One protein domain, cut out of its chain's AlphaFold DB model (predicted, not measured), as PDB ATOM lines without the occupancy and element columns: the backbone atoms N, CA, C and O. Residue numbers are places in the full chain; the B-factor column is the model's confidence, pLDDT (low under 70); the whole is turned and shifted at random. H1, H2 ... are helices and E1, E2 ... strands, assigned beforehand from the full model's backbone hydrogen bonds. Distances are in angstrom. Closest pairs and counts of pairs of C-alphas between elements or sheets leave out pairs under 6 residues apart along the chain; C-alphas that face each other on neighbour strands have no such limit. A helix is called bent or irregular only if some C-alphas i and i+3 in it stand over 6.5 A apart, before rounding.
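This is residues 242 to 444 of the 1216 residues of the protein "M6 family metalloprotease domain-containing protein" of Arthrobacter sp. ok362 (UniProt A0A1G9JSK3). A small three-strand sheet, E4 E10 E9, makes the core, with the long helix H1 slanting over one face and H2 crossing the other. H1 also packs on the strand pair E5 E8 with its earlier part and on E7 of a second three-strand sheet, E7 E6 E11, with its later part, while the hairpin E2 E3 packs on H2 through E3. The 203 printed residues run E1 to E8, H1, E9 to E12, H2; the class is mixed, helices and strands. The five sheets, E4 E10 E9, E7 E6 E11, E1 E12, E2 E3 and E5 E8, are antiparallel. The whole is compact, with a radius of gyration of the C-alphas of 17.4 A and spans of 57 by 41 by 28 A.

The sheet E4 E10 E9 has E4, residues 275 to 281, 20.2 A long, E10, residues 372 to 378, 20.2 A long, and E9, residues 360 to 364. The second has E7, 307 to 313, 19.4 A, E6, 295 to 301, 19.5 A, and E11, 389 to 396, 21.2 A, which bends by 52 degrees at residue 392. The pairs are E5, 286 to 290, with E8, 317 to 321; E2, 251 to 257, with E3, 266 to 271; and E1, 243 to 245, with E12, 412 to 414. H1, residues 324 to 348, is 36.8 A long from C-alpha 324 at (-26.024, -1.615, -7.200); it is irregular, with C-alphas 325 and 328 7.4 A apart. H2, residues 418 to 435, is 25.3 A long and ends at (-9.900, 4.125, -8.895).

H1 and H2 are on opposite faces of the sheet E4 E10 E9, three layers with a helix on each face. Between the antiparallel neighbours E4 and E10, N 277 and O 376 are within hydrogen-bond range at 2.8 A, and between E9 and E10, a hairpin, N 362 and O 375 are within hydrogen-bond range at 2.9 A. H1 runs slantwise to the strands at a height over the sheet of 8.8 A; H2 runs across them at 10.0 A. The closest C-alphas of H1 and E7 are those of Ala 345 and Leu 312, 5.3 A, and of H1 and E8 those of Val 327 and Ile 321, 6.2 A. Val 270 of E3 and Ala 432 of H2 have the closest C-alphas of that pair, 4.7 A. Every O i to N i+4 pair is within hydrogen-bond range in H2, and 19 of 21 in H1.

The C-alphas of Gly 261 and Gly 350 are the two farthest apart, 57.2 A. The printed part has no cut. The links H1 to E9 and E11 to E12 are long. The mean pLDDT of the printed part is 92.0; residues 260 to 262 and 367 to 368 are under 70.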
ATOM      1  N   GLU A 242      -4.199  34.734 -17.098       96.31
ATOM      2  CA  GLU A 242      -3.849  33.382 -17.486       96.31
ATOM      3  C   GLU A 242      -4.973  32.387 -17.165       96.31
ATOM      4  O   GLU A 242      -5.827  32.596 -16.299       96.31
ATOM      5  N   THR A 243      -4.938  31.246 -17.851       96.19
ATOM      6  CA  THR A 243      -5.820  30.107 -17.582       96.19
ATOM      7  C   THR A 243      -5.000  28.887 -17.179       96.19
ATOM      8  O   THR A 243      -3.859  28.696 -17.620       96.19
ATOM      9  N   VAL A 244      -5.592  28.060 -16.325       96.50
ATOM     10  CA  VAL A 244      -5.225  26.659 -16.148       96.50
ATOM     11  C   VAL A 244      -5.919  25.875 -17.259       96.50
ATOM     12  O   VAL A 244      -7.095  26.108 -17.530       96.50
ATOM     13  N   GLN A 245      -5.186  24.995 -17.935       95.19
ATOM     14  CA  GLN A 245      -5.691  24.209 -19.059       95.19
ATOM     15  C   GLN A 245      -5.456  22.724 -18.814       95.19
ATOM     16  O   GLN A 245      -4.306  22.288 -18.697       95.19
ATOM     17  N   PHE A 246      -6.550  21.974 -18.803       96.19
ATOM     18  CA  PHE A 246      -6.607  20.526 -18.724       96.19
ATOM     19  C   PHE A 246      -7.313  19.965 -19.952       96.19
ATOM     20  O   PHE A 246      -8.357  20.480 -20.355       96.19
ATOM     21  N   ASP A 247      -6.763  18.903 -20.531       94.50
ATOM     22  CA  ASP A 247      -7.430  18.159 -21.599       94.50
ATOM     23  C   ASP A 247      -7.481  16.648 -21.364       94.50
ATOM     24  O   ASP A 247      -8.054  15.913 -22.164       94.50
ATOM     25  N   GLY A 248      -6.946  16.185 -20.236       92.44
ATOM     26  CA  GLY A 248      -6.912  14.788 -19.828       92.44
ATOM     27  C   GLY A 248      -5.641  14.042 -20.213       92.44
ATOM     28  O   GLY A 248      -5.507  12.874 -19.852       92.44
ATOM     29  N   ARG A 249      -4.675  14.700 -20.871       90.50
ATOM     30  CA  ARG A 249      -3.308  14.162 -21.003       90.50
ATOM     31  C   ARG A 249      -2.459  14.379 -19.751       90.50
ATOM     32  O   ARG A 249      -1.349  13.855 -19.656       90.50
ATOM     33  N   GLU A 250      -2.930  15.216 -18.832       93.75
ATOM     34  CA  GLU A 250      -2.221  15.517 -17.600       93.75
ATOM     35  C   GLU A 250      -2.274  14.343 -16.630       93.75
ATOM     36  O   GLU A 250      -3.252  13.599 -16.565       93.75
ATOM     37  N   SER A 251      -1.220  14.206 -15.834       90.31
ATOM     38  CA  SER A 251      -1.164  13.229 -14.755       90.31
ATOM     39  C   SER A 251      -0.573  13.887 -13.523       90.31
ATOM     40  O   SER A 251       0.447  14.572 -13.613       90.31
ATOM     41  N   LEU A 252      -1.221  13.680 -12.382       97.56
ATOM     42  CA  LEU A 252      -0.723  14.043 -11.062       97.56
ATOM     43  C   LEU A 252      -0.752  12.780 -10.211       97.56
ATOM     44  O   LEU A 252      -1.818  12.207  -9.987       97.56
ATOM     45  N   VAL A 253       0.408  12.336  -9.744       97.75
ATOM     46  CA  VAL A 253       0.517  11.169  -8.873       97.75
ATOM     47  C   VAL A 253       0.849  11.649  -7.473       97.75
ATOM     48  O   VAL A 253       1.945  12.153  -7.218       97.75
ATOM     49  N   LEU A 254      -0.111  11.486  -6.570       97.75
ATOM     50  CA  LEU A 254       0.024  11.808  -5.158       97.75
ATOM     51  C   LEU A 254       0.216  10.522  -4.363       97.75
ATOM     52  O   LEU A 254      -0.449   9.525  -4.617       97.75
ATOM     53  N   GLU A 255       1.090  10.533  -3.371       96.88
ATOM     54  CA  GLU A 255       1.105   9.513  -2.326       96.88
ATOM     55  C   GLU A 255       0.502  10.119  -1.069       96.88
ATOM     56  O   GLU A 255       0.982  11.136  -0.574       96.88
ATOM     57  N   SER A 256      -0.553   9.491  -0.566       95.50
ATOM     58  CA  SER A 256      -1.174   9.855   0.704       95.50
ATOM     59  C   SER A 256      -0.825   8.801   1.745       95.50
ATOM     60  O   SER A 256      -1.157   7.626   1.575       95.50
ATOM     61  N   ALA A 257      -0.144   9.206   2.810       92.62
ATOM     62  CA  ALA A 257       0.117   8.370   3.969       92.62
ATOM     63  C   ALA A 257      -0.710   8.902   5.150       92.62
ATOM     64  O   ALA A 257      -0.517  10.055   5.543       92.62
ATOM     65  N   PRO A 258      -1.639   8.104   5.704       86.31
ATOM     66  CA  PRO A 258      -2.339   8.417   6.950       86.31
ATOM     67  C   PRO A 258      -1.385   8.667   8.121       86.31
ATOM     68  O   PRO A 258      -0.196   8.360   8.028       86.31
ATOM     69  N   LEU A 259      -1.926   9.171   9.236       78.25
ATOM     70  CA  LEU A 259      -1.187   9.328  10.489       78.25
ATOM     71  C   LEU A 259      -0.387   8.068  10.841       78.25
ATOM     72  O   LEU A 259      -0.785   6.941  10.521       78.25
ATOM     73  N   THR A 260       0.742   8.245  11.517       68.00
ATOM     74  CA  THR A 260       1.539   7.124  12.010       68.00
ATOM     75  C   THR A 260       0.677   6.242  12.916       68.00
ATOM     76  O   THR A 260      -0.076   6.723  13.748       68.00
ATOM     77  N   GLY A 261       0.708   4.935  12.690       54.62
ATOM     78  CA  GLY A 261      -0.271   3.962  13.195       54.62
ATOM     79  C   GLY A 261      -1.439   3.606  12.265       54.62
ATOM     80  O   GLY A 261      -1.992   2.514  12.384       54.62
ATOM     81  N   GLY A 262      -1.768   4.456  11.291       60.28
ATOM     82  CA  GLY A 262      -2.884   4.280  10.362       60.28
ATOM     83  C   GLY A 262      -2.629   3.311   9.202       60.28
ATOM     84  O   GLY A 262      -1.590   2.649   9.128       60.28
ATOM     85  N   LEU A 263      -3.605   3.240   8.289       75.75
ATOM     86  CA  LEU A 263      -3.589   2.381   7.097       75.75
ATOM     87  C   LEU A 263      -2.357   2.643   6.195       75.75
ATOM     88  O   LEU A 263      -1.788   3.734   6.256       75.75
ATOM     89  N   PRO A 264      -1.954   1.681   5.339       85.56
ATOM     90  CA  PRO A 264      -0.817   1.854   4.437       85.56
ATOM     91  C   PRO A 264      -0.958   3.070   3.517       85.56
ATOM     92  O   PRO A 264      -2.072   3.455   3.141       85.56
ATOM     93  N   ALA A 265       0.183   3.636   3.117       89.62
ATOM     94  CA  ALA A 265       0.215   4.708   2.133       89.62
ATOM     95  C   ALA A 265      -0.413   4.248   0.811       89.62
ATOM     96  O   ALA A 265      -0.245   3.101   0.387       89.62
ATOM     97  N   LYS A 266      -1.143   5.152   0.159       94.06
ATOM     98  CA  LYS A 266      -1.848   4.877  -1.092       94.06
ATOM     99  C   LYS A 266      -1.436   5.878  -2.156       94.06
ATOM    100  O   LYS A 266      -1.494   7.090  -1.931       94.06
ATOM    101  N   THR A 267      -1.055   5.352  -3.314       96.88
ATOM    102  CA  THR A 267      -0.774   6.143  -4.510       96.88
ATOM    103  C   THR A 267      -2.079   6.442  -5.235       96.88
ATOM    104  O   THR A 267      -2.828   5.534  -5.588       96.88
ATOM    105  N   LEU A 268      -2.344   7.723  -5.446       97.06
ATOM    106  CA  LEU A 268      -3.520   8.264  -6.102       97.06
ATOM    107  C   LEU A 268      -3.075   8.911  -7.414       97.06
ATOM    108  O   LEU A 268      -2.370   9.919  -7.411       97.06
ATOM    109  N   THR A 269      -3.484   8.332  -8.537       97.00
ATOM    110  CA  THR A 269      -3.281   8.929  -9.861       97.00
ATOM    111  C   THR A 269      -4.510   9.751 -10.206       97.00
ATOM    112  O   THR A 269      -5.564   9.185 -10.491       97.00
ATOM    113  N   VAL A 270      -4.388  11.074 -10.144       96.38
ATOM    114  CA  VAL A 270      -5.490  12.011 -10.380       96.38
ATOM    115  C   VAL A 270      -5.720  12.175 -11.885       96.38
ATOM    116  O   VAL A 270      -4.830  12.687 -12.570       96.38
ATOM    117  N   PRO A 271      -6.880  11.739 -12.419       93.62
ATOM    118  CA  PRO A 271      -7.212  11.919 -13.822       93.62
ATOM    119  C   PRO A 271      -7.772  13.321 -14.080       93.62
ATOM    120  O   PRO A 271      -8.664  13.787 -13.373       93.62
ATOM    121  N   PHE A 272      -7.297  13.957 -15.146       96.00
ATOM    122  CA  PHE A 272      -7.825  15.227 -15.645       96.00
ATOM    123  C   PHE A 272      -8.722  14.989 -16.872       96.00
ATOM    124  O   PHE A 272      -8.759  13.888 -17.427       96.00
ATOM    125  N   PHE A 273      -9.484  15.996 -17.288       96.50
ATOM    126  CA  PHE A 273     -10.429  15.921 -18.396       96.50
ATOM    127  C   PHE A 273     -10.630  17.292 -19.057       96.50
ATOM    128  O   PHE A 273     -10.502  18.337 -18.427       96.50
ATOM    129  N   ALA A 274     -10.969  17.297 -20.344       96.19
ATOM    130  CA  ALA A 274     -11.235  18.523 -21.095       96.19
ATOM    131  C   ALA A 274     -12.608  19.124 -20.761       96.19
ATOM    132  O   ALA A 274     -12.767  20.344 -20.711       96.19
ATOM    133  N   ILE A 275     -13.606  18.265 -20.542       96.88
ATOM    134  CA  ILE A 275     -14.945  18.651 -20.092       96.88
ATOM    135  C   ILE A 275     -15.560  17.523 -19.261       96.88
ATOM    136  O   ILE A 275     -15.372  16.342 -19.564       96.88
ATOM    137  N   GLY A 276     -16.281  17.880 -18.200       96.75
ATOM    138  CA  GLY A 276     -16.948  16.931 -17.318       96.75
ATOM    139  C   GLY A 276     -18.312  17.404 -16.830       96.75
ATOM    140  O   GLY A 276     -18.641  18.590 -16.876       96.75
ATOM    141  N   PHE A 277     -19.098  16.451 -16.346       96.69
ATOM    142  CA  PHE A 277     -20.451  16.635 -15.840       96.69
ATOM    143  C   PHE A 277     -20.603  15.843 -14.547       96.69
ATOM    144  O   PHE A 277     -20.077  14.732 -14.426       96.69
ATOM    145  N   ARG A 278     -21.321  16.418 -13.585       95.12
ATOM    146  CA  ARG A 278     -21.645  15.773 -12.316       95.12
ATOM    147  C   ARG A 278     -23.117  15.990 -12.005       95.12
ATOM    148  O   ARG A 278     -23.593  17.123 -12.054       95.12
ATOM    149  N   ARG A 279     -23.795  14.915 -11.616       94.25
ATOM    150  CA  ARG A 279     -25.164  14.939 -11.104       94.25
ATOM    151  C   ARG A 279     -25.265  14.041  -9.882       94.25
ATOM    152  O   ARG A 279     -24.937  12.861  -9.967       94.25
ATOM    153  N   ASP A 280     -25.745  14.588  -8.776       92.00
ATOM    154  CA  ASP A 280     -26.039  13.804  -7.579       92.00
ATOM    155  C   ASP A 280     -27.413  13.111  -7.744       92.00
ATOM    156  O   ASP A 280     -28.340  13.673  -8.339       92.00
ATOM    157  N   ILE A 281     -27.513  11.851  -7.311       90.81
ATOM    158  CA  ILE A 281     -28.699  10.990  -7.402       90.81
ATOM    159  C   ILE A 281     -28.844  10.233  -6.075       90.81
ATOM    160  O   ILE A 281     -27.970   9.453  -5.690       90.81
ATOM    161  N   ASP A 282     -29.966  10.439  -5.389       85.38
ATOM    162  CA  ASP A 282     -30.093  10.004  -3.996       85.38
ATOM    163  C   ASP A 282     -30.399   8.510  -3.845       85.38
ATOM    164  O   ASP A 282     -29.721   7.807  -3.097       85.38
ATOM    165  N   LEU A 283     -31.404   8.002  -4.560       83.94
ATOM    166  CA  LEU A 283     -31.964   6.665  -4.353       83.94
ATOM    167  C   LEU A 283     -31.944   5.819  -5.627       83.94
ATOM    168  O   LEU A 283     -31.907   6.336  -6.747       83.94
ATOM    169  N   TYR A 284     -32.027   4.505  -5.435       86.44
ATOM    170  CA  TYR A 284     -32.447   3.591  -6.489       86.44
ATOM    171  C   TYR A 284     -33.988   3.578  -6.609       86.44
ATOM    172  O   TYR A 284     -34.675   3.716  -5.595       86.44
ATOM    173  N   PRO A 285     -34.561   3.378  -7.812       90.06
ATOM    174  CA  PRO A 285     -33.875   3.267  -9.097       90.06
ATOM    175  C   PRO A 285     -33.346   4.623  -9.595       90.06
ATOM    176  O   PRO A 285     -34.074   5.612  -9.644       90.06
ATOM    177  N   ALA A 286     -32.088   4.655 -10.037       93.12
ATOM    178  CA  ALA A 286     -31.513   5.832 -10.675       93.12
ATOM    179  C   ALA A 286     -31.908   5.852 -12.159       93.12
ATOM    180  O   ALA A 286     -31.553   4.945 -12.916       93.12
ATOM    181  N   GLN A 287     -32.638   6.889 -12.576       94.06
ATOM    182  CA  GLN A 287     -33.074   7.072 -13.963       94.06
ATOM    183  C   GLN A 287     -32.340   8.245 -14.629       94.06
ATOM    184  O   GLN A 287     -32.458   9.406 -14.225       94.06
ATOM    185  N   ILE A 288     -31.620   7.941 -15.708       96.12
ATOM    186  CA  ILE A 288     -30.942   8.919 -16.563       96.12
ATOM    187  C   ILE A 288     -31.744   9.029 -17.857       96.12
ATOM    188  O   ILE A 288     -31.785   8.087 -18.650       96.12
ATOM    189  N   LYS A 289     -32.413  10.165 -18.061       95.25
ATOM    190  CA  LYS A 289     -33.391  10.343 -19.137       95.25
ATOM    191  C   LYS A 289     -33.082  11.571 -19.984       95.25
ATOM    192  O   LYS A 289     -33.208  12.687 -19.502       95.25
ATOM    193  N   PHE A 290     -32.755  11.333 -21.249       95.88
ATOM    194  CA  PHE A 290     -32.710  12.330 -22.314       95.88
ATOM    195  C   PHE A 290     -34.052  12.308 -23.055       95.88
ATOM    196  O   PHE A 290     -34.482  11.248 -23.518       95.88
ATOM    197  N   VAL A 291     -34.726  13.454 -23.169       94.00
ATOM    198  CA  VAL A 291     -36.012  13.586 -23.880       94.00
ATOM    199  C   VAL A 291     -35.847  13.831 -25.383       94.00
ATOM    200  O   VAL A 291     -36.821  13.732 -26.125       94.00
ATOM    201  N   GLY A 292     -34.623  14.085 -25.848       92.12
ATOM    202  CA  GLY A 292     -34.281  14.208 -27.267       92.12
ATOM    203  C   GLY A 292     -34.269  15.644 -27.797       92.12
ATOM    204  O   GLY A 292     -34.126  15.861 -28.999       92.12
ATOM    205  N   THR A 293     -34.447  16.627 -26.915       92.06
ATOM    206  CA  THR A 293     -34.415  18.060 -27.250       92.06
ATOM    207  C   THR A 293     -33.238  18.780 -26.602       92.06
ATOM    208  O   THR A 293     -32.991  19.946 -26.910       92.06
ATOM    209  N   GLU A 294     -32.532  18.114 -25.690       95.56
ATOM    210  CA  GLU A 294     -31.366  18.654 -25.012       95.56
ATOM    211  C   GLU A 294     -30.233  18.902 -26.007       95.56
ATOM    212  O   GLU A 294     -29.964  18.099 -26.908       95.56
ATOM    213  N   LYS A 295     -29.540  20.026 -25.821       95.69
ATOM    214  CA  LYS A 295     -28.348  20.378 -26.593       95.69
ATOM    215  C   LYS A 295     -27.264  20.897 -25.668       95.69
ATOM    216  O   LYS A 295     -27.563  21.649 -24.744       95.69
ATOM    217  N   LEU A 296     -26.014  20.548 -25.948       96.88
ATOM    218  CA  LEU A 296     -24.849  21.193 -25.347       96.88
ATOM    219  C   LEU A 296     -23.979  21.750 -26.467       96.88
ATOM    220  O   LEU A 296     -23.485  20.993 -27.298       96.88
ATOM    221  N   GLN A 297     -23.784  23.060 -26.477       97.19
ATOM    222  CA  GLN A 297     -22.859  23.734 -27.375       97.19
ATOM    223  C   GLN A 297     -21.612  24.133 -26.594       97.19
ATOM    224  O   GLN A 297     -21.713  24.643 -25.480       97.19
ATOM    225  N   PHE A 298     -20.434  23.918 -27.162       96.06
ATOM    226  CA  PHE A 298     -19.189  24.411 -26.586       96.06
ATOM    227  C   PHE A 298     -18.186  24.806 -27.666       96.06
ATOM    228  O   PHE A 298     -18.145  24.228 -28.755       96.06
ATOM    229  N   GLU A 299     -17.377  25.813 -27.352       96.31
ATOM    230  CA  GLU A 299     -16.271  26.262 -28.192       96.31
ATOM    231  C   GLU A 299     -15.014  25.480 -27.820       96.31
ATOM    232  O   GLU A 299     -14.614  25.435 -26.654       96.31
ATOM    233  N   VAL A 300     -14.385  24.855 -28.815       94.94
ATOM    234  CA  VAL A 300     -13.163  24.071 -28.641       94.94
ATOM    235  C   VAL A 300     -12.057  24.591 -29.547       94.94
ATOM    236  O   VAL A 300     -12.247  24.787 -30.745       94.94
ATOM    237  N   LYS A 301     -10.865  24.777 -28.982       94.75
ATOM    238  CA  LYS A 301      -9.633  24.960 -29.748       94.75
ATOM    239  C   LYS A 301      -8.920  23.619 -29.850       94.75
ATOM    240  O   LYS A 301      -8.606  23.000 -28.833       94.75
ATOM    241  N   LEU A 302      -8.695  23.163 -31.074       92.00
ATOM    242  CA  LEU A 302      -8.051  21.890 -31.370       92.00
ATOM    243  C   LEU A 302      -6.524  21.975 -31.182       92.00
ATOM    244  O   LEU A 302      -5.956  23.070 -31.225       92.00
ATOM    245  N   PRO A 303      -5.825  20.830 -31.041       88.94
ATOM    246  CA  PRO A 303      -4.362  20.781 -30.912       88.94
ATOM    247  C   PRO A 303      -3.562  21.430 -32.053       88.94
ATOM    248  O   PRO A 303      -2.393  21.762 -31.861       88.94
ATOM    249  N   ASP A 304      -4.167  21.597 -33.231       87.88
ATOM    250  CA  ASP A 304      -3.592  22.299 -34.391       87.88
ATOM    251  C   ASP A 304      -3.844  23.821 -34.371       87.88
ATOM    252  O   ASP A 304      -3.396  24.542 -35.261       87.88
ATOM    253  N   GLY A 305      -4.534  24.319 -33.344       88.38
ATOM    254  CA  GLY A 305      -4.848  25.726 -33.139       88.38
ATOM    255  C   GLY A 305      -6.179  26.185 -33.735       88.38
ATOM    256  O   GLY A 305      -6.575  27.316 -33.448       88.38
ATOM    257  N   MET A 306      -6.881  25.350 -34.512       91.50
ATOM    258  CA  MET A 306      -8.182  25.709 -35.085       91.50
ATOM    259  C   MET A 306      -9.277  25.760 -34.016       91.50
ATOM    260  O   MET A 306      -9.418  24.833 -33.220       91.50
ATOM    261  N   SER A 307     -10.103  26.804 -34.046       94.88
ATOM    262  CA  SER A 307     -11.314  26.887 -33.225       94.88
ATOM    263  C   SER A 307     -12.510  26.282 -33.951       94.88
ATOM    264  O   SER A 307     -12.691  26.486 -35.155       94.88
ATOM    265  N   LYS A 308     -13.337  25.546 -33.215       96.00
ATOM    266  CA  LYS A 308     -14.560  24.908 -33.691       96.00
ATOM    267  C   LYS A 308     -15.658  25.061 -32.647       96.00
ATOM    268  O   LYS A 308     -15.413  24.906 -31.457       96.00
ATOM    269  N   THR A 309     -16.881  25.235 -33.119       97.06
ATOM    270  CA  THR A 309     -18.083  25.096 -32.299       97.06
ATOM    271  C   THR A 309     -18.573  23.655 -32.398       97.06
ATOM    272  O   THR A 309     -18.886  23.187 -33.497       97.06
ATOM    273  N   VAL A 310     -18.660  22.944 -31.276       97.06
ATOM    274  CA  VAL A 310     -19.216  21.585 -31.203       97.06
ATOM    275  C   VAL A 310     -20.585  21.647 -30.547       97.06
ATOM    276  O   VAL A 310     -20.737  22.220 -29.474       97.06
ATOM    277  N   THR A 311     -21.597  21.087 -31.213       97.50
ATOM    278  CA  THR A 311     -22.968  21.019 -30.688       97.50
ATOM    279  C   THR A 311     -23.390  19.566 -30.542       97.50
ATOM    280  O   THR A 311     -23.685  18.895 -31.529       97.50
ATOM    281  N   LEU A 312     -23.438  19.085 -29.303       97.06
ATOM    282  CA  LEU A 312     -24.021  17.796 -28.952       97.06
ATOM    283  C   LEU A 312     -25.541  17.914 -29.019       97.06
ATOM    284  O   LEU A 312     -26.136  18.731 -28.314       97.06
ATOM    285  N   VAL A 313     -26.159  17.088 -29.860       96.31
ATOM    286  CA  VAL A 313     -27.613  16.931 -29.931       96.31
ATOM    287  C   VAL A 313     -27.950  15.567 -29.353       96.31
ATOM    288  O   VAL A 313     -27.603  14.539 -29.935       96.31
ATOM    289  N   PHE A 314     -28.597  15.555 -28.189       96.81
ATOM    290  CA  PHE A 314     -28.961  14.315 -27.517       96.81
ATOM    291  C   PHE A 314     -30.256  13.774 -28.123       96.81
ATOM    292  O   PHE A 314     -31.219  14.514 -28.305       96.81
ATOM    293  N   THR A 315     -30.282  12.481 -28.444       95.44
ATOM    294  CA  THR A 315     -31.503  11.788 -28.878       95.44
ATOM    295  C   THR A 315     -32.242  11.219 -27.667       95.44
ATOM    296  O   THR A 315     -31.686  11.115 -26.573       95.44
ATOM    297  N   ALA A 316     -33.525  10.893 -27.818       94.69
ATOM    298  CA  ALA A 316     -34.293  10.359 -26.699       94.69
ATOM    299  C   ALA A 316     -33.707   9.010 -26.236       94.69
ATOM    300  O   ALA A 316     -33.602   8.067 -27.023       94.69
ATOM    301  N   LYS A 317     -33.330   8.909 -24.958       96.44
ATOM    302  CA  LYS A 317     -32.744   7.704 -24.350       96.44
ATOM    303  C   LYS A 317     -33.053   7.695 -22.859       96.44
ATOM    304  O   LYS A 317     -32.881   8.700 -22.180       96.44
ATOM    305  N   THR A 318     -33.487   6.549 -22.345       96.44
ATOM    306  CA  THR A 318     -33.660   6.321 -20.903       96.44
ATOM    307  C   THR A 318     -32.754   5.173 -20.475       96.44
ATOM    308  O   THR A 318     -32.696   4.148 -21.156       96.44
ATOM    309  N   ILE A 319     -32.024   5.366 -19.381       97.00
ATOM    310  CA  ILE A 319     -31.173   4.362 -18.748       97.00
ATOM    311  C   ILE A 319     -31.620   4.242 -17.299       97.00
ATOM    312  O   ILE A 319     -31.393   5.144 -16.493       97.00
ATOM    313  N   ASP A 320     -32.258   3.116 -17.000       96.00
ATOM    314  CA  ASP A 320     -32.713   2.765 -15.660       96.00
ATOM    315  C   ASP A 320     -31.696   1.850 -14.981       96.00
ATOM    316  O   ASP A 320     -31.291   0.825 -15.546       96.00
ATOM    317  N   ILE A 321     -31.300   2.233 -13.770       96.38
ATOM    318  CA  ILE A 321     -30.392   1.496 -12.894       96.38
ATOM    319  C   ILE A 321     -31.184   1.137 -11.641       96.38
ATOM    320  O   ILE A 321     -31.424   1.995 -10.795       96.38
ATOM    321  N   ALA A 322     -31.641  -0.111 -11.543       92.31
ATOM    322  CA  ALA A 322     -32.557  -0.511 -10.476       92.31
ATOM    323  C   ALA A 322     -31.868  -0.731  -9.120       92.31
ATOM    324  O   ALA A 322     -32.508  -0.556  -8.091       92.31
ATOM    325  N   ASP A 323     -30.589  -1.110  -9.126       92.69
ATOM    326  CA  ASP A 323     -29.814  -1.471  -7.939       92.69
ATOM    327  C   ASP A 323     -28.294  -1.386  -8.210       92.69
ATOM    328  O   ASP A 323     -27.850  -1.096  -9.328       92.69
ATOM    329  N   ASP A 324     -27.494  -1.641  -7.172       89.44
ATOM    330  CA  ASP A 324     -26.024  -1.615  -7.200       89.44
ATOM    331  C   ASP A 324     -25.417  -2.600  -8.218       89.44
ATOM    332  O   ASP A 324     -24.463  -2.263  -8.922       89.44
ATOM    333  N   GLY A 325     -26.022  -3.782  -8.380       93.31
ATOM    334  CA  GLY A 325     -25.540  -4.826  -9.287       93.31
ATOM    335  C   GLY A 325     -25.635  -4.443 -10.766       93.31
ATOM    336  O   GLY A 325     -24.886  -4.963 -11.596       93.31
ATOM    337  N   GLN A 326     -26.514  -3.499 -11.113       95.50
ATOM    338  CA  GLN A 326     -26.693  -3.015 -12.485       95.50
ATOM    339  C   GLN A 326     -25.780  -1.842 -12.857       95.50
ATOM    340  O   GLN A 326     -25.669  -1.524 -14.046       95.50
ATOM    341  N   VAL A 327     -25.124  -1.201 -11.881       93.75
ATOM    342  CA  VAL A 327     -24.376   0.052 -12.080       93.75
ATOM    343  C   VAL A 327     -23.359  -0.086 -13.213       93.75
ATOM    344  O   VAL A 327     -23.445   0.642 -14.197       93.75
ATOM    345  N   THR A 328     -22.446  -1.057 -13.146       94.12
ATOM    346  CA  THR A 328     -21.372  -1.208 -14.144       94.12
ATOM    347  C   THR A 328     -21.909  -1.366 -15.569       94.12
ATOM    348  O   THR A 328     -21.471  -0.669 -16.483       94.12
ATOM    349  N   ALA A 329     -22.890  -2.249 -15.774       95.31
ATOM    350  CA  ALA A 329     -23.447  -2.505 -17.101       95.31
ATOM    351  C   ALA A 329     -24.193  -1.283 -17.662       95.31
ATOM    352  O   ALA A 329     -24.056  -0.959 -18.842       95.31
ATOM    353  N   LYS A 330     -24.957  -0.578 -16.821       97.56
ATOM    354  CA  LYS A 330     -25.754   0.581 -17.240       97.56
ATOM    355  C   LYS A 330     -24.915   1.838 -17.458       97.56
ATOM    356  O   LYS A 330     -25.207   2.599 -18.378       97.56
ATOM    357  N   LEU A 331     -23.847   2.037 -16.684       97.06
ATOM    358  CA  LEU A 331     -22.889   3.114 -16.945       97.06
ATOM    359  C   LEU A 331     -22.109   2.878 -18.246       97.06
ATOM    360  O   LEU A 331     -21.828   3.842 -18.955       97.06
ATOM    361  N   ASN A 332     -21.840   1.620 -18.619       96.88
ATOM    362  CA  ASN A 332     -21.266   1.291 -19.928       96.88
ATOM    363  C   ASN A 332     -22.237   1.589 -21.090       96.88
ATOM    364  O   ASN A 332     -21.799   2.122 -22.109       96.88
ATOM    365  N   ASP A 333     -23.543   1.312 -20.944       97.06
ATOM    366  CA  ASP A 333     -24.567   1.724 -21.932       97.06
ATOM    367  C   ASP A 333     -24.610   3.255 -22.072       97.06
ATOM    368  O   ASP A 333     -24.614   3.784 -23.185       97.06
ATOM    369  N   LEU A 334     -24.542   3.987 -20.952       97.81
ATOM    370  CA  LEU A 334     -24.468   5.450 -20.984       97.81
ATOM    371  C   LEU A 334     -23.200   5.942 -21.688       97.81
ATOM    372  O   LEU A 334     -23.283   6.849 -22.513       97.81
ATOM    373  N   ALA A 335     -22.042   5.346 -21.398       97.94
ATOM    374  CA  ALA A 335     -20.781   5.709 -22.038       97.94
ATOM    375  C   ALA A 335     -20.839   5.506 -23.560       97.94
ATOM    376  O   ALA A 335     -20.467   6.409 -24.309       97.94
ATOM    377  N   GLY A 336     -21.369   4.368 -24.023       97.75
ATOM    378  CA  GLY A 336     -21.531   4.083 -25.452       97.75
ATOM    379  C   GLY A 336     -22.497   5.047 -26.147       97.75
ATOM    380  O   GLY A 336     -22.205   5.541 -27.236       97.75
ATOM    381  N   TYR A 337     -23.616   5.374 -25.496       98.12
ATOM    382  CA  TYR A 337     -24.556   6.379 -25.995       98.12
ATOM    383  C   TYR A 337     -23.891   7.757 -26.146       98.12
ATOM    384  O   TYR A 337     -23.969   8.378 -27.208       98.12
ATOM    385  N   LEU A 338     -23.197   8.219 -25.105       98.06
ATOM    386  CA  LEU A 338     -22.537   9.523 -25.088       98.06
ATOM    387  C   LEU A 338     -21.364   9.611 -26.076       98.06
ATOM    388  O   LEU A 338     -21.173  10.663 -26.688       98.06
ATOM    389  N   ASP A 339     -20.613   8.525 -26.279       97.81
ATOM    390  CA  ASP A 339     -19.560   8.477 -27.297       97.81
ATOM    391  C   ASP A 339     -20.127   8.652 -28.711       97.81
ATOM    392  O   ASP A 339     -19.576   9.408 -29.513       97.81
ATOM    393  N   GLY A 340     -21.263   8.009 -29.002       97.19
ATOM    394  CA  GLY A 340     -21.964   8.159 -30.277       97.19
ATOM    395  C   GLY A 340     -22.445   9.594 -30.520       97.19
ATOM    396  O   GLY A 340     -22.271  10.123 -31.620       97.19
ATOM    397  N   VAL A 341     -22.988  10.250 -29.485       97.56
ATOM    398  CA  VAL A 341     -23.405  11.664 -29.554       97.56
ATOM    399  C   VAL A 341     -22.204  12.579 -29.826       97.56
ATOM    400  O   VAL A 341     -22.290  13.457 -30.687       97.56
ATOM    401  N   MET A 342     -21.071  12.354 -29.151       97.50
ATOM    402  CA  MET A 342     -19.839  13.117 -29.381       97.50
ATOM    403  C   MET A 342     -19.289  12.901 -30.799       97.50
ATOM    404  O   MET A 342     -19.009  13.878 -31.492       97.50
ATOM    405  N   ALA A 343     -19.213  11.653 -31.278       96.19
ATOM    406  CA  ALA A 343     -18.738  11.320 -32.627       96.19
ATOM    407  C   ALA A 343     -19.522  12.057 -33.724       96.19
ATOM    408  O   ALA A 343     -18.954  12.594 -34.683       96.19
ATOM    409  N   ALA A 344     -20.850  12.066 -33.580       96.19
ATOM    410  CA  ALA A 344     -21.749  12.720 -34.519       96.19
ATOM    411  C   ALA A 344     -21.531  14.239 -34.518       96.19
ATOM    412  O   ALA A 344     -21.419  14.841 -35.587       96.19
ATOM    413  N   ALA A 345     -21.404  14.846 -33.336       96.94
ATOM    414  CA  ALA A 345     -21.161  16.279 -33.202       96.94
ATOM    415  C   ALA A 345     -19.809  16.700 -33.799       96.94
ATOM    416  O   ALA A 345     -19.749  17.677 -34.541       96.94
ATOM    417  N   GLU A 346     -18.740  15.939 -33.553       96.06
ATOM    418  CA  GLU A 346     -17.419  16.204 -34.138       96.06
ATOM    419  C   GLU A 346     -17.447  16.164 -35.671       96.06
ATOM    420  O   GLU A 346     -16.888  17.045 -36.332       96.06
ATOM    421  N   THR A 347     -18.158  15.186 -36.240       95.19
ATOM    422  CA  THR A 347     -18.335  15.064 -37.693       95.19
ATOM    423  C   THR A 347     -19.065  16.282 -38.265       95.19
ATOM    424  O   THR A 347     -18.608  16.872 -39.244       95.19
ATOM    425  N   VAL A 348     -20.165  16.707 -37.630       95.69
ATOM    426  CA  VAL A 348     -20.951  17.883 -38.046       95.69
ATOM    427  C   VAL A 348     -20.137  19.179 -37.944       95.69
ATOM    428  O   VAL A 348     -20.243  20.043 -38.811       95.69
ATOM    429  N   SER A 349     -19.264  19.296 -36.944       94.69
ATOM    430  CA  SER A 349     -18.364  20.445 -36.762       94.69
ATOM    431  C   SER A 349     -17.160  20.455 -37.722       94.69
ATOM    432  O   SER A 349     -16.304  21.350 -37.668       94.69
ATOM    433  N   GLY A 350     -17.070  19.475 -38.626       93.50
ATOM    434  CA  GLY A 350     -15.984  19.351 -39.593       93.50
ATOM    435  C   GLY A 350     -14.645  19.025 -38.933       93.50
ATOM    436  O   GLY A 350     -13.615  19.571 -39.334       93.50
ATOM    437  N   ILE A 351     -14.663  18.195 -37.886       93.81
ATOM    438  CA  ILE A 351     -13.473  17.652 -37.233       93.81
ATOM    439  C   ILE A 351     -13.198  16.275 -37.857       93.81
ATOM    440  O   ILE A 351     -13.883  15.298 -37.576       93.81
ATOM    441  N   ALA A 352     -12.193  16.198 -38.736       82.69
ATOM    442  CA  ALA A 352     -11.932  15.010 -39.562       82.69
ATOM    443  C   ALA A 352     -11.407  13.779 -38.791       82.69
ATOM    444  O   ALA A 352     -11.406  12.671 -39.319       82.69
ATOM    445  N   SER A 353     -10.942  13.962 -37.555       88.31
ATOM    446  CA  SER A 353     -10.433  12.898 -36.682       88.31
ATOM    447  C   SER A 353     -10.936  13.142 -35.267       88.31
ATOM    448  O   SER A 353     -10.916  14.299 -34.849       88.31
ATOM    449  N   ARG A 354     -11.350  12.090 -34.544       92.50
ATOM    450  CA  ARG A 354     -11.863  12.191 -33.163       92.50
ATOM    451  C   ARG A 354     -10.963  13.109 -32.336       92.50
ATOM    452  O   ARG A 354      -9.768  12.834 -32.240       92.50
ATOM    453  N   ALA A 355     -11.513  14.180 -31.774       92.62
ATOM    454  CA  ALA A 355     -10.795  15.121 -30.916       92.62
ATOM    455  C   ALA A 355     -10.945  14.746 -29.435       92.62
ATOM    456  O   ALA A 355      -9.987  14.900 -28.679       92.62
ATOM    457  N   PHE A 356     -12.094  14.183 -29.053       95.19
ATOM    458  CA  PHE A 356     -12.380  13.639 -27.728       95.19
ATOM    459  C   PHE A 356     -12.358  12.109 -27.717       95.19
ATOM    460  O   PHE A 356     -12.906  11.449 -28.608       95.19
ATOM    461  N   ALA A 357     -11.719  11.542 -26.697       94.88
ATOM    462  CA  ALA A 357     -11.757  10.122 -26.389       94.88
ATOM    463  C   ALA A 357     -13.167   9.702 -25.950       94.88
ATOM    464  O   ALA A 357     -14.009  10.546 -25.626       94.88
ATOM    465  N   ALA A 358     -13.412   8.390 -25.922       94.88
ATOM    466  CA  ALA A 358     -14.649   7.857 -25.365       94.88
ATOM    467  C   ALA A 358     -14.832   8.352 -23.913       94.88
ATOM    468  O   ALA A 358     -13.848   8.408 -23.162       94.88
ATOM    469  N   PRO A 359     -16.058   8.725 -23.506       96.75
ATOM    470  CA  PRO A 359     -16.302   9.257 -22.179       96.75
ATOM    471  C   PRO A 359     -16.070   8.203 -21.107       96.75
ATOM    472  O   PRO A 359     -16.438   7.035 -21.258       96.75
ATOM    473  N   LYS A 360     -15.541   8.644 -19.969       96.06
ATOM    474  CA  LYS A 360     -15.517   7.849 -18.747       96.06
ATOM    475  C   LYS A 360     -16.766   8.173 -17.937       96.06
ATOM    476  O   LYS A 360     -16.988   9.325 -17.578       96.06
ATOM    477  N   VAL A 361     -17.567   7.152 -17.644       97.06
ATOM    478  CA  VAL A 361     -18.783   7.269 -16.835       97.06
ATOM    479  C   VAL A 361     -18.592   6.465 -15.555       97.06
ATOM    480  O   VAL A 361     -18.340   5.264 -15.610       97.06
ATOM    481  N   VAL A 362     -18.676   7.126 -14.401       95.06
ATOM    482  CA  VAL A 362     -18.383   6.525 -13.093       95.06
ATOM    483  C   VAL A 362     -19.434   6.941 -12.076       95.06
ATOM    484  O   VAL A 362     -19.913   8.074 -12.085       95.06
ATOM    485  N   ARG A 363     -19.757   6.021 -11.168       92.94
ATOM    486  CA  ARG A 363     -20.476   6.327  -9.935       92.94
ATOM    487  C   ARG A 363     -19.484   6.609  -8.815       92.94
ATOM    488  O   ARG A 363     -18.596   5.795  -8.570       92.94
ATOM    489  N   ILE A 364     -19.688   7.703  -8.096       91.75
ATOM    490  CA  ILE A 364     -18.949   8.054  -6.884       91.75
ATOM    491  C   ILE A 364     -19.903   7.910  -5.696       91.75
ATOM    492  O   ILE A 364     -20.881   8.647  -5.598       91.75
ATOM    493  N   ALA A 365     -19.642   6.956  -4.800       83.88
ATOM    494  CA  ALA A 365     -20.518   6.697  -3.654       83.88
ATOM    495  C   ALA A 365     -20.537   7.883  -2.663       83.88
ATOM    496  O   ALA A 365     -19.540   8.597  -2.519       83.88
ATOM    497  N   ALA A 366     -21.643   8.093  -1.948       74.81
ATOM    498  CA  ALA A 366     -21.778   9.147  -0.938       74.81
ATOM    499  C   ALA A 366     -22.603   8.657   0.263       74.81
ATOM    500  O   ALA A 366     -23.510   7.849   0.095       74.81
ATOM    501  N   VAL A 367     -22.295   9.131   1.474       60.66
ATOM    502  CA  VAL A 367     -23.091   8.798   2.671       60.66
ATOM    503  C   VAL A 367     -24.488   9.390   2.580       60.66
ATOM    504  O   VAL A 367     -24.664  10.513   2.117       60.66
ATOM    505  N   GLY A 368     -25.471   8.611   3.033       61.47
ATOM    506  CA  GLY A 368     -26.886   8.974   3.007       61.47
ATOM    507  C   GLY A 368     -27.556   8.780   1.646       61.47
ATOM    508  O   GLY A 368     -28.779   8.840   1.578       61.47
ATOM    509  N   LEU A 369     -26.786   8.499   0.588       72.00
ATOM    510  CA  LEU A 369     -27.297   8.273  -0.761       72.00
ATOM    511  C   LEU A 369     -27.049   6.816  -1.168       72.00
ATOM    512  O   LEU A 369     -25.936   6.309  -1.045       72.00
ATOM    513  N   GLN A 370     -28.072   6.138  -1.680       77.88
ATOM    514  CA  GLN A 370     -27.930   4.773  -2.189       77.88
ATOM    515  C   GLN A 370     -27.139   4.738  -3.506       77.88
ATOM    516  O   GLN A 370     -26.340   3.826  -3.705       77.88
ATOM    517  N   PHE A 371     -27.327   5.726  -4.395       86.69
ATOM    518  CA  PHE A 371     -26.568   5.813  -5.650       86.69
ATOM    519  C   PHE A 371     -25.327   6.713  -5.523       86.69
ATOM    520  O   PHE A 371     -24.227   6.295  -5.884       86.69
ATOM    521  N   GLY A 372     -25.460   7.933  -4.996       90.50
ATOM    522  CA  GLY A 372     -24.349   8.882  -4.861       90.50
ATOM    523  C   GLY A 372     -24.280   9.858  -6.035       90.50
ATOM    524  O   GLY A 372     -25.285  10.449  -6.405       90.50
ATOM    525  N   ALA A 373     -23.107  10.054  -6.639       91.94
ATOM    526  CA  ALA A 373     -22.929  10.972  -7.765       91.94
ATOM    527  C   ALA A 373     -22.607  10.233  -9.069       91.94
ATOM    528  O   ALA A 373     -21.721   9.379  -9.119       91.94
ATOM    529  N   LEU A 374     -23.294  10.608 -10.145       95.75
ATOM    530  CA  LEU A 374     -22.937  10.256 -11.512       95.75
ATOM    531  C   LEU A 374     -21.927  11.275 -12.042       95.75
ATOM    532  O   LEU A 374     -22.215  12.472 -12.081       95.75
ATOM    533  N   VAL A 375     -20.773  10.794 -12.495       96.88
ATOM    534  CA  VAL A 375     -19.735  11.619 -13.115       96.88
ATOM    535  C   VAL A 375     -19.447  11.125 -14.525       96.88
ATOM    536  O   VAL A 375     -19.209   9.939 -14.747       96.88
ATOM    537  N   VAL A 376     -19.449  12.059 -15.471       97.62
ATOM    538  CA  VAL A 376     -19.132  11.831 -16.884       97.62
ATOM    539  C   VAL A 376     -17.985  12.753 -17.266       97.62
ATOM    540  O   VAL A 376     -18.096  13.961 -17.081       97.62
ATOM    541  N   THR A 377     -16.899  12.226 -17.826       97.44
ATOM    542  CA  THR A 377     -15.757  13.039 -18.269       97.44
ATOM    543  C   THR A 377     -15.300  12.674 -19.675       97.44
ATOM    544  O   THR A 377     -15.335  11.509 -20.069       97.44
ATOM    545  N   PHE A 378     -14.852  13.674 -20.434       96.88
ATOM    546  CA  PHE A 378     -14.258  13.521 -21.761       96.88
ATOM    547  C   PHE A 378     -12.832  14.079 -21.760       96.88
ATOM    548  O   PHE A 378     -12.602  15.219 -21.353       96.88
ATOM    549  N   ALA A 379     -11.881  13.285 -22.248       95.94
ATOM    550  CA  ALA A 379     -10.489  13.685 -22.463       95.94
ATOM    551  C   ALA A 379     -10.209  13.895 -23.959       95.94
ATOM    552  O   ALA A 379     -10.966  13.417 -24.801       95.94
ATOM    553  N   GLY A 380      -9.123  14.579 -24.309       93.62
ATOM    554  CA  GLY A 380      -8.628  14.689 -25.678       93.62
ATOM    555  C   GLY A 380      -7.982  13.386 -26.171       93.62
ATOM    556  O   GLY A 380      -7.393  12.641 -25.394       93.62
ATOM    557  N   THR A 381      -8.068  13.098 -27.473       89.62
ATOM    558  CA  THR A 381      -7.461  11.899 -28.095       89.62
ATOM    559  C   THR A 381      -5.983  12.062 -28.448       89.62
ATOM    560  O   THR A 381      -5.233  11.085 -28.443       89.62
ATOM    561  N   LYS A 382      -5.553  13.273 -28.823       77.81
ATOM    562  CA  LYS A 382      -4.183  13.534 -29.285       77.81
ATOM    563  C   LYS A 382      -3.250  13.724 -28.094       77.81
ATOM    564  O   LYS A 382      -3.453  14.612 -27.277       77.81
ATOM    565  N   THR A 383      -2.171  12.950 -28.063       71.38
ATOM    566  CA  THR A 383      -1.118  13.035 -27.035       71.38
ATOM    567  C   THR A 383       0.060  13.935 -27.435       71.38
ATOM    568  O   THR A 383       0.933  14.206 -26.617       71.38
ATOM    569  N   VAL A 384       0.080  14.434 -28.677       73.12
ATOM    570  CA  VAL A 384       1.125  15.302 -29.253       73.12
ATOM    571  C   VAL A 384       0.528  16.601 -29.805       73.12
ATOM    572  O   VAL A 384      -0.585  16.604 -30.331       73.12
ATOM    573  N   GLY A 385       1.279  17.704 -29.706       82.31
ATOM    574  CA  GLY A 385       0.838  19.054 -30.092       82.31
ATOM    575  C   GLY A 385       0.214  19.845 -28.935       82.31
ATOM    576  O   GLY A 385       0.361  19.468 -27.772       82.31
ATOM    577  N   GLY A 386      -0.477  20.948 -29.251       86.31
ATOM    578  CA  GLY A 386      -1.161  21.777 -28.251       86.31
ATOM    579  C   GLY A 386      -2.250  21.015 -27.483       86.31
ATOM    580  O   GLY A 386      -2.713  19.958 -27.924       86.31
ATOM    581  N   LYS A 387      -2.657  21.541 -26.324       91.94
ATOM    582  CA  LYS A 387      -3.800  21.005 -25.574       91.94
ATOM    583  C   LYS A 387      -5.108  21.336 -26.276       91.94
ATOM    584  O   LYS A 387      -5.245  22.413 -26.856       91.94
ATOM    585  N   LEU A 388      -6.062  20.416 -26.204       93.50
ATOM    586  CA  LEU A 388      -7.443  20.721 -26.552       93.50
ATOM    587  C   LEU A 388      -8.022  21.621 -25.452       93.50
ATOM    588  O   LEU A 388      -7.930  21.285 -24.278       93.50
ATOM    589  N   SER A 389      -8.612  22.764 -25.803       93.81
ATOM    590  CA  SER A 389      -9.169  23.687 -24.802       93.81
ATOM    591  C   SER A 389     -10.642  23.957 -25.066       93.81
ATOM    592  O   SER A 389     -10.978  24.486 -26.127       93.81
ATOM    593  N   VAL A 390     -11.506  23.643 -24.101       94.31
ATOM    594  CA  VAL A 390     -12.922  24.031 -24.124       94.31
ATOM    595  C   VAL A 390     -13.057  25.408 -23.480       94.31
ATOM    596  O   VAL A 390     -12.918  25.549 -22.270       94.31
ATOM    597  N   THR A 391     -13.277  26.451 -24.272       89.12
ATOM    598  CA  THR A 391     -13.208  27.843 -23.788       89.12
ATOM    599  C   THR A 391     -14.544  28.381 -23.292       89.12
ATOM    600  O   THR A 391     -14.569  29.308 -22.486       89.12
ATOM    601  N   SER A 392     -15.651  27.807 -23.754       91.50
ATOM    602  CA  SER A 392     -16.999  28.120 -23.284       91.50
ATOM    603  C   SER A 392     -17.940  26.944 -23.520       91.50
ATOM    604  O   SER A 392     -17.694  26.107 -24.387       91.50
ATOM    605  N   SER A 393     -19.021  26.891 -22.750       94.25
ATOM    606  CA  SER A 393     -20.077  25.885 -22.850       94.25
ATOM    607  C   SER A 393     -21.430  26.498 -22.498       94.25
ATOM    608  O   SER A 393     -21.539  27.369 -21.634       94.25
ATOM    609  N   SER A 394     -22.476  26.043 -23.175       95.19
ATOM    610  CA  SER A 394     -23.859  26.409 -22.897       95.19
ATOM    611  C   SER A 394     -24.772  25.225 -23.194       95.19
ATOM    612  O   SER A 394     -24.622  24.526 -24.197       95.19
ATOM    613  N   ALA A 395     -25.725  24.974 -22.300       95.12
ATOM    614  CA  ALA A 395     -26.701  23.904 -22.456       95.12
ATOM    615  C   ALA A 395     -28.102  24.476 -22.673       95.12
ATOM    616  O   ALA A 395     -28.482  25.478 -22.073       95.12
ATOM    617  N   THR A 396     -28.885  23.808 -23.514       95.06
ATOM    618  CA  THR A 396     -30.331  24.011 -23.640       95.06
ATOM    619  C   THR A 396     -31.029  22.764 -23.119       95.06
ATOM    620  O   THR A 396     -30.820  21.675 -23.656       95.06
ATOM    621  N   LEU A 397     -31.855  22.923 -22.086       92.75
ATOM    622  CA  LEU A 397     -32.583  21.839 -21.427       92.75
ATOM    623  C   LEU A 397     -34.086  22.113 -21.511       92.75
ATOM    624  O   LEU A 397     -34.523  23.224 -21.229       92.75
ATOM    625  N   ALA A 398     -34.874  21.108 -21.894       77.94
ATOM    626  CA  ALA A 398     -36.340  21.194 -21.908       77.94
ATOM    627  C   ALA A 398     -36.995  20.520 -20.685       77.94
ATOM    628  O   ALA A 398     -38.208  20.593 -20.515       77.94
ATOM    629  N   GLY A 399     -36.200  19.850 -19.843       78.94
ATOM    630  CA  GLY A 399     -36.648  19.095 -18.675       78.94
ATOM    631  C   GLY A 399     -35.552  18.983 -17.615       78.94
ATOM    632  O   GLY A 399     -34.660  19.830 -17.552       78.94
ATOM    633  N   ALA A 400     -35.620  17.943 -16.779       85.44
ATOM    634  CA  ALA A 400     -34.607  17.679 -15.758       85.44
ATOM    635  C   ALA A 400     -33.229  17.434 -16.392       85.44
ATOM    636  O   ALA A 400     -33.127  16.769 -17.420       85.44
ATOM    637  N   ASP A 401     -32.172  17.949 -15.761       92.81
ATOM    638  CA  ASP A 401     -30.806  17.785 -16.251       92.81
ATOM    639  C   ASP A 401     -30.366  16.310 -16.138       92.81
ATOM    640  O   ASP A 401     -30.259  15.795 -15.021       92.81
ATOM    641  N   PRO A 402     -30.121  15.597 -17.257       93.31
ATOM    642  CA  PRO A 402     -29.879  14.159 -17.226       93.31
ATOM    643  C   PRO A 402     -28.558  13.786 -16.551       93.31
ATOM    644  O   PRO A 402     -28.504  12.761 -15.870       93.31
ATOM    645  N   ILE A 403     -27.506  14.594 -16.718       95.31
ATOM    646  CA  ILE A 403     -26.141  14.262 -16.268       95.31
ATOM    647  C   ILE A 403     -25.362  15.447 -15.670       95.31
ATOM    648  O   ILE A 403     -24.204  15.275 -15.302       95.31
ATOM    649  N   GLY A 404     -25.967  16.632 -15.557       94.62
ATOM    650  CA  GLY A 404     -25.299  17.859 -15.096       94.62
ATOM    651  C   GLY A 404     -24.832  18.775 -16.236       94.62
ATOM    652  O   GLY A 404     -23.818  19.461 -16.106       94.62
ATOM    653  N   LEU A 405     -25.535  18.774 -17.370       94.31
ATOM    654  CA  LEU A 405     -25.265  19.595 -18.551       94.31
ATOM    655  C   LEU A 405     -25.309  21.104 -18.265       94.31
ATOM    656  O   LEU A 405     -24.580  21.854 -18.908       94.31
ATOM    657  N   ALA A 406     -26.128  21.571 -17.316       91.19
ATOM    658  CA  ALA A 406     -26.236  22.998 -16.996       91.19
ATOM    659  C   ALA A 406     -25.016  23.552 -16.237       91.19
ATOM    660  O   ALA A 406     -24.833  24.764 -16.158       91.19
ATOM    661  N   SER A 407     -24.196  22.682 -15.638       91.19
ATOM    662  CA  SER A 407     -23.060  23.042 -14.778       91.19
ATOM    663  C   SER A 407     -21.800  22.292 -15.198       91.19
ATOM    664  O   SER A 407     -21.194  21.560 -14.416       91.19
ATOM    665  N   THR A 408     -21.416  22.460 -16.460       93.75
ATOM    666  CA  THR A 408     -20.247  21.785 -17.030       93.75
ATOM    667  C   THR A 408     -18.954  22.202 -16.331       93.75
ATOM    668  O   THR A 408     -18.705  23.389 -16.122       93.75
ATOM    669  N   LEU A 409     -18.085  21.234 -16.067       95.00
ATOM    670  CA  LEU A 409     -16.729  21.446 -15.577       95.00
ATOM    671  C   LEU A 409     -15.781  21.498 -16.779       95.00
ATOM    672  O   LEU A 409     -15.407  20.454 -17.312       95.00
ATOM    673  N   SER A 410     -15.429  22.700 -17.240       94.19
ATOM    674  CA  SER A 410     -14.448  22.868 -18.321       94.19
ATOM    675  C   SER A 410     -13.019  22.743 -17.793       94.19
ATOM    676  O   SER A 410     -12.703  23.260 -16.724       94.19
ATOM    677  N   GLY A 411     -12.141  22.111 -18.573       94.19
ATOM    678  CA  GLY A 411     -10.710  22.042 -18.299       94.19
ATOM    679  C   GLY A 411      -9.962  23.361 -18.526       94.19
ATOM    680  O   GLY A 411      -8.802  23.459 -18.141       94.19
ATOM    681  N   THR A 412     -10.579  24.390 -19.127       96.50
ATOM    682  CA  THR A 412      -9.978  25.737 -19.245       96.50
ATOM    683  C   THR A 412     -10.577  26.679 -18.209       96.50
ATOM    684  O   THR A 412     -11.727  27.092 -18.331       96.50
ATOM    685  N   ILE A 413      -9.790  27.034 -17.193       96.62
ATOM    686  CA  ILE A 413     -10.267  27.749 -16.004       96.62
ATOM    687  C   ILE A 413      -9.387  28.985 -15.767       96.62
ATOM    688  O   ILE A 413      -8.170  28.837 -15.649       96.62
ATOM    689  N   PRO A 414      -9.940  30.211 -15.694       96.31
ATOM    690  CA  PRO A 414      -9.169  31.395 -15.310       96.31
ATOM    691  C   PRO A 414      -8.522  31.218 -13.935       96.31
ATOM    692  O   PRO A 414      -9.185  30.757 -13.007       96.31
ATOM    693  N   VAL A 415      -7.259  31.629 -13.770       96.44
ATOM    694  CA  VAL A 415      -6.541  31.493 -12.481       96.44
ATOM    695  C   VAL A 415      -7.202  32.277 -11.340       96.44
ATOM    696  O   VAL A 415      -6.991  31.968 -10.173       96.44
ATOM    697  N   THR A 416      -8.036  33.265 -11.672       96.50
ATOM    698  CA  THR A 416      -8.840  34.058 -10.732       96.50
ATOM    699  C   THR A 416     -10.139  33.373 -10.296       96.50
ATOM    700  O   THR A 416     -10.735  33.788  -9.307       96.50
ATOM    701  N   ASN A 417     -10.593  32.323 -10.991       96.62
ATOM    702  CA  ASN A 417     -11.826  31.596 -10.679       96.62
ATOM    703  C   ASN A 417     -11.521  30.326  -9.869       96.62
ATOM    704  O   ASN A 417     -11.678  29.196 -10.342       96.62
ATOM    705  N   THR A 418     -11.056  30.524  -8.635       96.94
ATOM    706  CA  THR A 418     -10.597  29.438  -7.759       96.94
ATOM    707  C   THR A 418     -11.707  28.460  -7.393       96.94
ATOM    708  O   THR A 418     -11.467  27.262  -7.413       96.94
ATOM    709  N   PHE A 419     -12.941  28.925  -7.187       96.00
ATOM    710  CA  PHE A 419     -14.083  28.053  -6.885       96.00
ATOM    711  C   PHE A 419     -14.361  27.018  -7.990       96.00
ATOM    712  O   PHE A 419     -14.639  25.849  -7.719       96.00
ATOM    713  N   THR A 420     -14.266  27.421  -9.263       94.38
ATOM    714  CA  THR A 420     -14.444  26.484 -10.387       94.38
ATOM    715  C   THR A 420     -13.293  25.484 -10.453       94.38
ATOM    716  O   THR A 420     -13.521  24.303 -10.716       94.38
ATOM    717  N   LEU A 421     -12.068  25.940 -10.170       96.75
ATOM    718  CA  LEU A 421     -10.892  25.077 -10.092       96.75
ATOM    719  C   LEU A 421     -11.014  24.050  -8.957       96.75
ATOM    720  O   LEU A 421     -10.762  22.874  -9.189       96.75
ATOM    721  N   GLU A 422     -11.463  24.458  -7.769       97.50
ATOM    722  CA  GLU A 422     -11.715  23.568  -6.627       97.50
ATOM    723  C   GLU A 422     -12.725  22.477  -6.974       97.50
ATOM    724  O   GLU A 422     -12.433  21.296  -6.812       97.50
ATOM    725  N   ARG A 423     -13.884  22.847  -7.536       95.31
ATOM    726  CA  ARG A 423     -14.915  21.876  -7.945       95.31
ATOM    727  C   ARG A 423     -14.418  20.901  -9.006       95.31
ATOM    728  O   ARG A 423     -14.746  19.717  -8.955       95.31
ATOM    729  N   TYR A 424     -13.652  21.394  -9.978       97.19
ATOM    730  CA  TYR A 424     -13.042  20.555 -11.003       97.19
ATOM    731  C   TYR A 424     -12.061  19.550 -10.370       97.19
ATOM    732  O   TYR A 424     -12.118  18.353 -10.662       97.19
ATOM    733  N   LEU A 425     -11.189  20.021  -9.474       97.50
ATOM    734  CA  LEU A 425     -10.177  19.194  -8.820       97.50
ATOM    735  C   LEU A 425     -10.774  18.216  -7.808       97.50
ATOM    736  O   LEU A 425     -10.258  17.111  -7.702       97.50
ATOM    737  N   ASP A 426     -11.856  18.571  -7.117       96.12
ATOM    738  CA  ASP A 426     -12.608  17.664  -6.243       96.12
ATOM    739  C   ASP A 426     -13.140  16.459  -7.027       96.12
ATOM    740  O   ASP A 426     -12.905  15.309  -6.663       96.12
ATOM    741  N   VAL A 427     -13.766  16.688  -8.185       95.56
ATOM    742  CA  VAL A 427     -14.206  15.579  -9.046       95.56
ATOM    743  C   VAL A 427     -13.013  14.740  -9.513       95.56
ATOM    744  O   VAL A 427     -13.072  13.510  -9.464       95.56
ATOM    745  N   ALA A 428     -11.913  15.379  -9.920       96.06
ATOM    746  CA  ALA A 428     -10.702  14.677 -10.333       96.06
ATOM    747  C   ALA A 428     -10.114  13.809  -9.200       96.06
ATOM    748  O   ALA A 428      -9.788  12.641  -9.417       96.06
ATOM    749  N   THR A 429     -10.012  14.323  -7.973       95.81
ATOM    750  CA  THR A 429      -9.470  13.567  -6.833       95.81
ATOM    751  C   THR A 429     -10.411  12.477  -6.360       95.81
ATOM    752  O   THR A 429      -9.938  11.400  -6.003       95.81
ATOM    753  N   LEU A 430     -11.726  12.689  -6.390       94.31
ATOM    754  CA  LEU A 430     -12.692  11.634  -6.093       94.31
ATOM    755  C   LEU A 430     -12.561  10.481  -7.094       94.31
ATOM    756  O   LEU A 430     -12.459   9.330  -6.678       94.31
ATOM    757  N   LEU A 431     -12.442  10.770  -8.395       94.31
ATOM    758  CA  LEU A 431     -12.179   9.743  -9.411       94.31
ATOM    759  C   LEU A 431     -10.866   8.985  -9.151       94.31
ATOM    760  O   LEU A 431     -10.808   7.776  -9.382       94.31
ATOM    761  N   ALA A 432      -9.826   9.672  -8.671       95.19
ATOM    762  CA  ALA A 432      -8.549   9.064  -8.292       95.19
ATOM    763  C   ALA A 432      -8.694   8.105  -7.100       95.19
ATOM    764  O   ALA A 432      -8.135   7.009  -7.099       95.19
ATOM    765  N   GLN A 433      -9.455   8.521  -6.085       93.75
ATOM    766  CA  GLN A 433      -9.674   7.754  -4.861       93.75
ATOM    767  C   GLN A 433     -10.530   6.511  -5.121       93.75
ATOM    768  O   GLN A 433     -10.139   5.420  -4.703       93.75
ATOM    769  N   GLU A 434     -11.613   6.629  -5.895       90.31
ATOM    770  CA  GLU A 434     -12.429   5.478  -6.306       90.31
ATOM    771  C   GLU A 434     -11.605   4.488  -7.152       90.31
ATOM    772  O   GLU A 434     -11.640   3.283  -6.911       90.31
ATOM    773  N   ALA A 435     -10.777   4.979  -8.085       91.06
ATOM    774  CA  ALA A 435      -9.900   4.125  -8.895       91.06
ATOM    775  C   ALA A 435      -8.830   3.396  -8.065       91.06
ATOM    776  O   ALA A 435      -8.452   2.273  -8.393       91.06
ATOM    777  N   ALA A 436      -8.364   4.004  -6.972       90.31
ATOM    778  CA  ALA A 436      -7.470   3.357  -6.019       90.31
ATOM    779  C   ALA A 436      -8.205   2.374  -5.084       90.31
ATOM    780  O   ALA A 436      -7.571   1.766  -4.224       90.31
ATOM    781  N   GLY A 437      -9.531   2.229  -5.178       88.06
ATOM    782  CA  GLY A 437     -10.338   1.440  -4.243       88.06
ATOM    783  C   GLY A 437     -10.425   2.068  -2.850       88.06
ATOM    784  O   GLY A 437     -10.627   1.365  -1.869       88.06
ATOM    785  N   ALA A 438     -10.168   3.372  -2.725       81.88
ATOM    786  CA  ALA A 438     -10.450   4.148  -1.522       81.88
ATOM    787  C   ALA A 438     -11.881   4.696  -1.630       81.88
ATOM    788  O   ALA A 438     -12.079   5.874  -1.930       81.88
ATOM    789  N   GLY A 439     -12.864   3.806  -1.436       76.94
ATOM    790  CA  GLY A 439     -14.284   4.167  -1.431       76.94
ATOM    791  C   GLY A 439     -14.607   5.188  -0.336       76.94
ATOM    792  O   GLY A 439     -13.728   5.583   0.426       76.94
ATOM    793  N   TYR A 440     -15.870   5.602  -0.211       76.94
ATOM    794  CA  TYR A 440     -16.269   6.710   0.673       76.94
ATOM    795  C   TYR A 440     -15.618   6.683   2.076       76.94
ATOM    796  O   TYR A 440     -15.013   7.668   2.495       76.94
ATOM    797  N   ASN A 441     -15.670   5.539   2.771       72.06
ATOM    798  CA  ASN A 441     -15.121   5.387   4.126       72.06
ATOM    799  C   ASN A 441     -13.580   5.394   4.192       72.06
ATOM    800  O   ASN A 441     -13.010   5.567   5.266       72.06
ATOM    801  N   GLU A 442     -12.899   5.217   3.066       80.75
ATOM    802  CA  GLU A 442     -11.438   5.185   2.962       80.75
ATOM    803  C   GLU A 442     -10.849   6.395   2.228       80.75
ATOM    804  O   GLU A 442      -9.643   6.412   1.962       80.75
ATOM    805  N   ARG A 443     -11.659   7.416   1.913       86.38
ATOM    806  CA  ARG A 443     -11.175   8.637   1.256       86.38
ATOM    807  C   ARG A 443     -10.053   9.271   2.065       86.38
ATOM    808  O   ARG A 443     -10.234   9.666   3.211       86.38
ATOM    809  N   ARG A 444      -8.874   9.320   1.452       90.19
ATOM    810  CA  ARG A 444      -7.604   9.753   2.036       90.19
ATOM    811  C   ARG A 444      -7.412  11.249   1.982       90.19
ATOM    812  O   ARG A 444      -6.714  11.775   2.836       90.19
TER     813      ARG A 444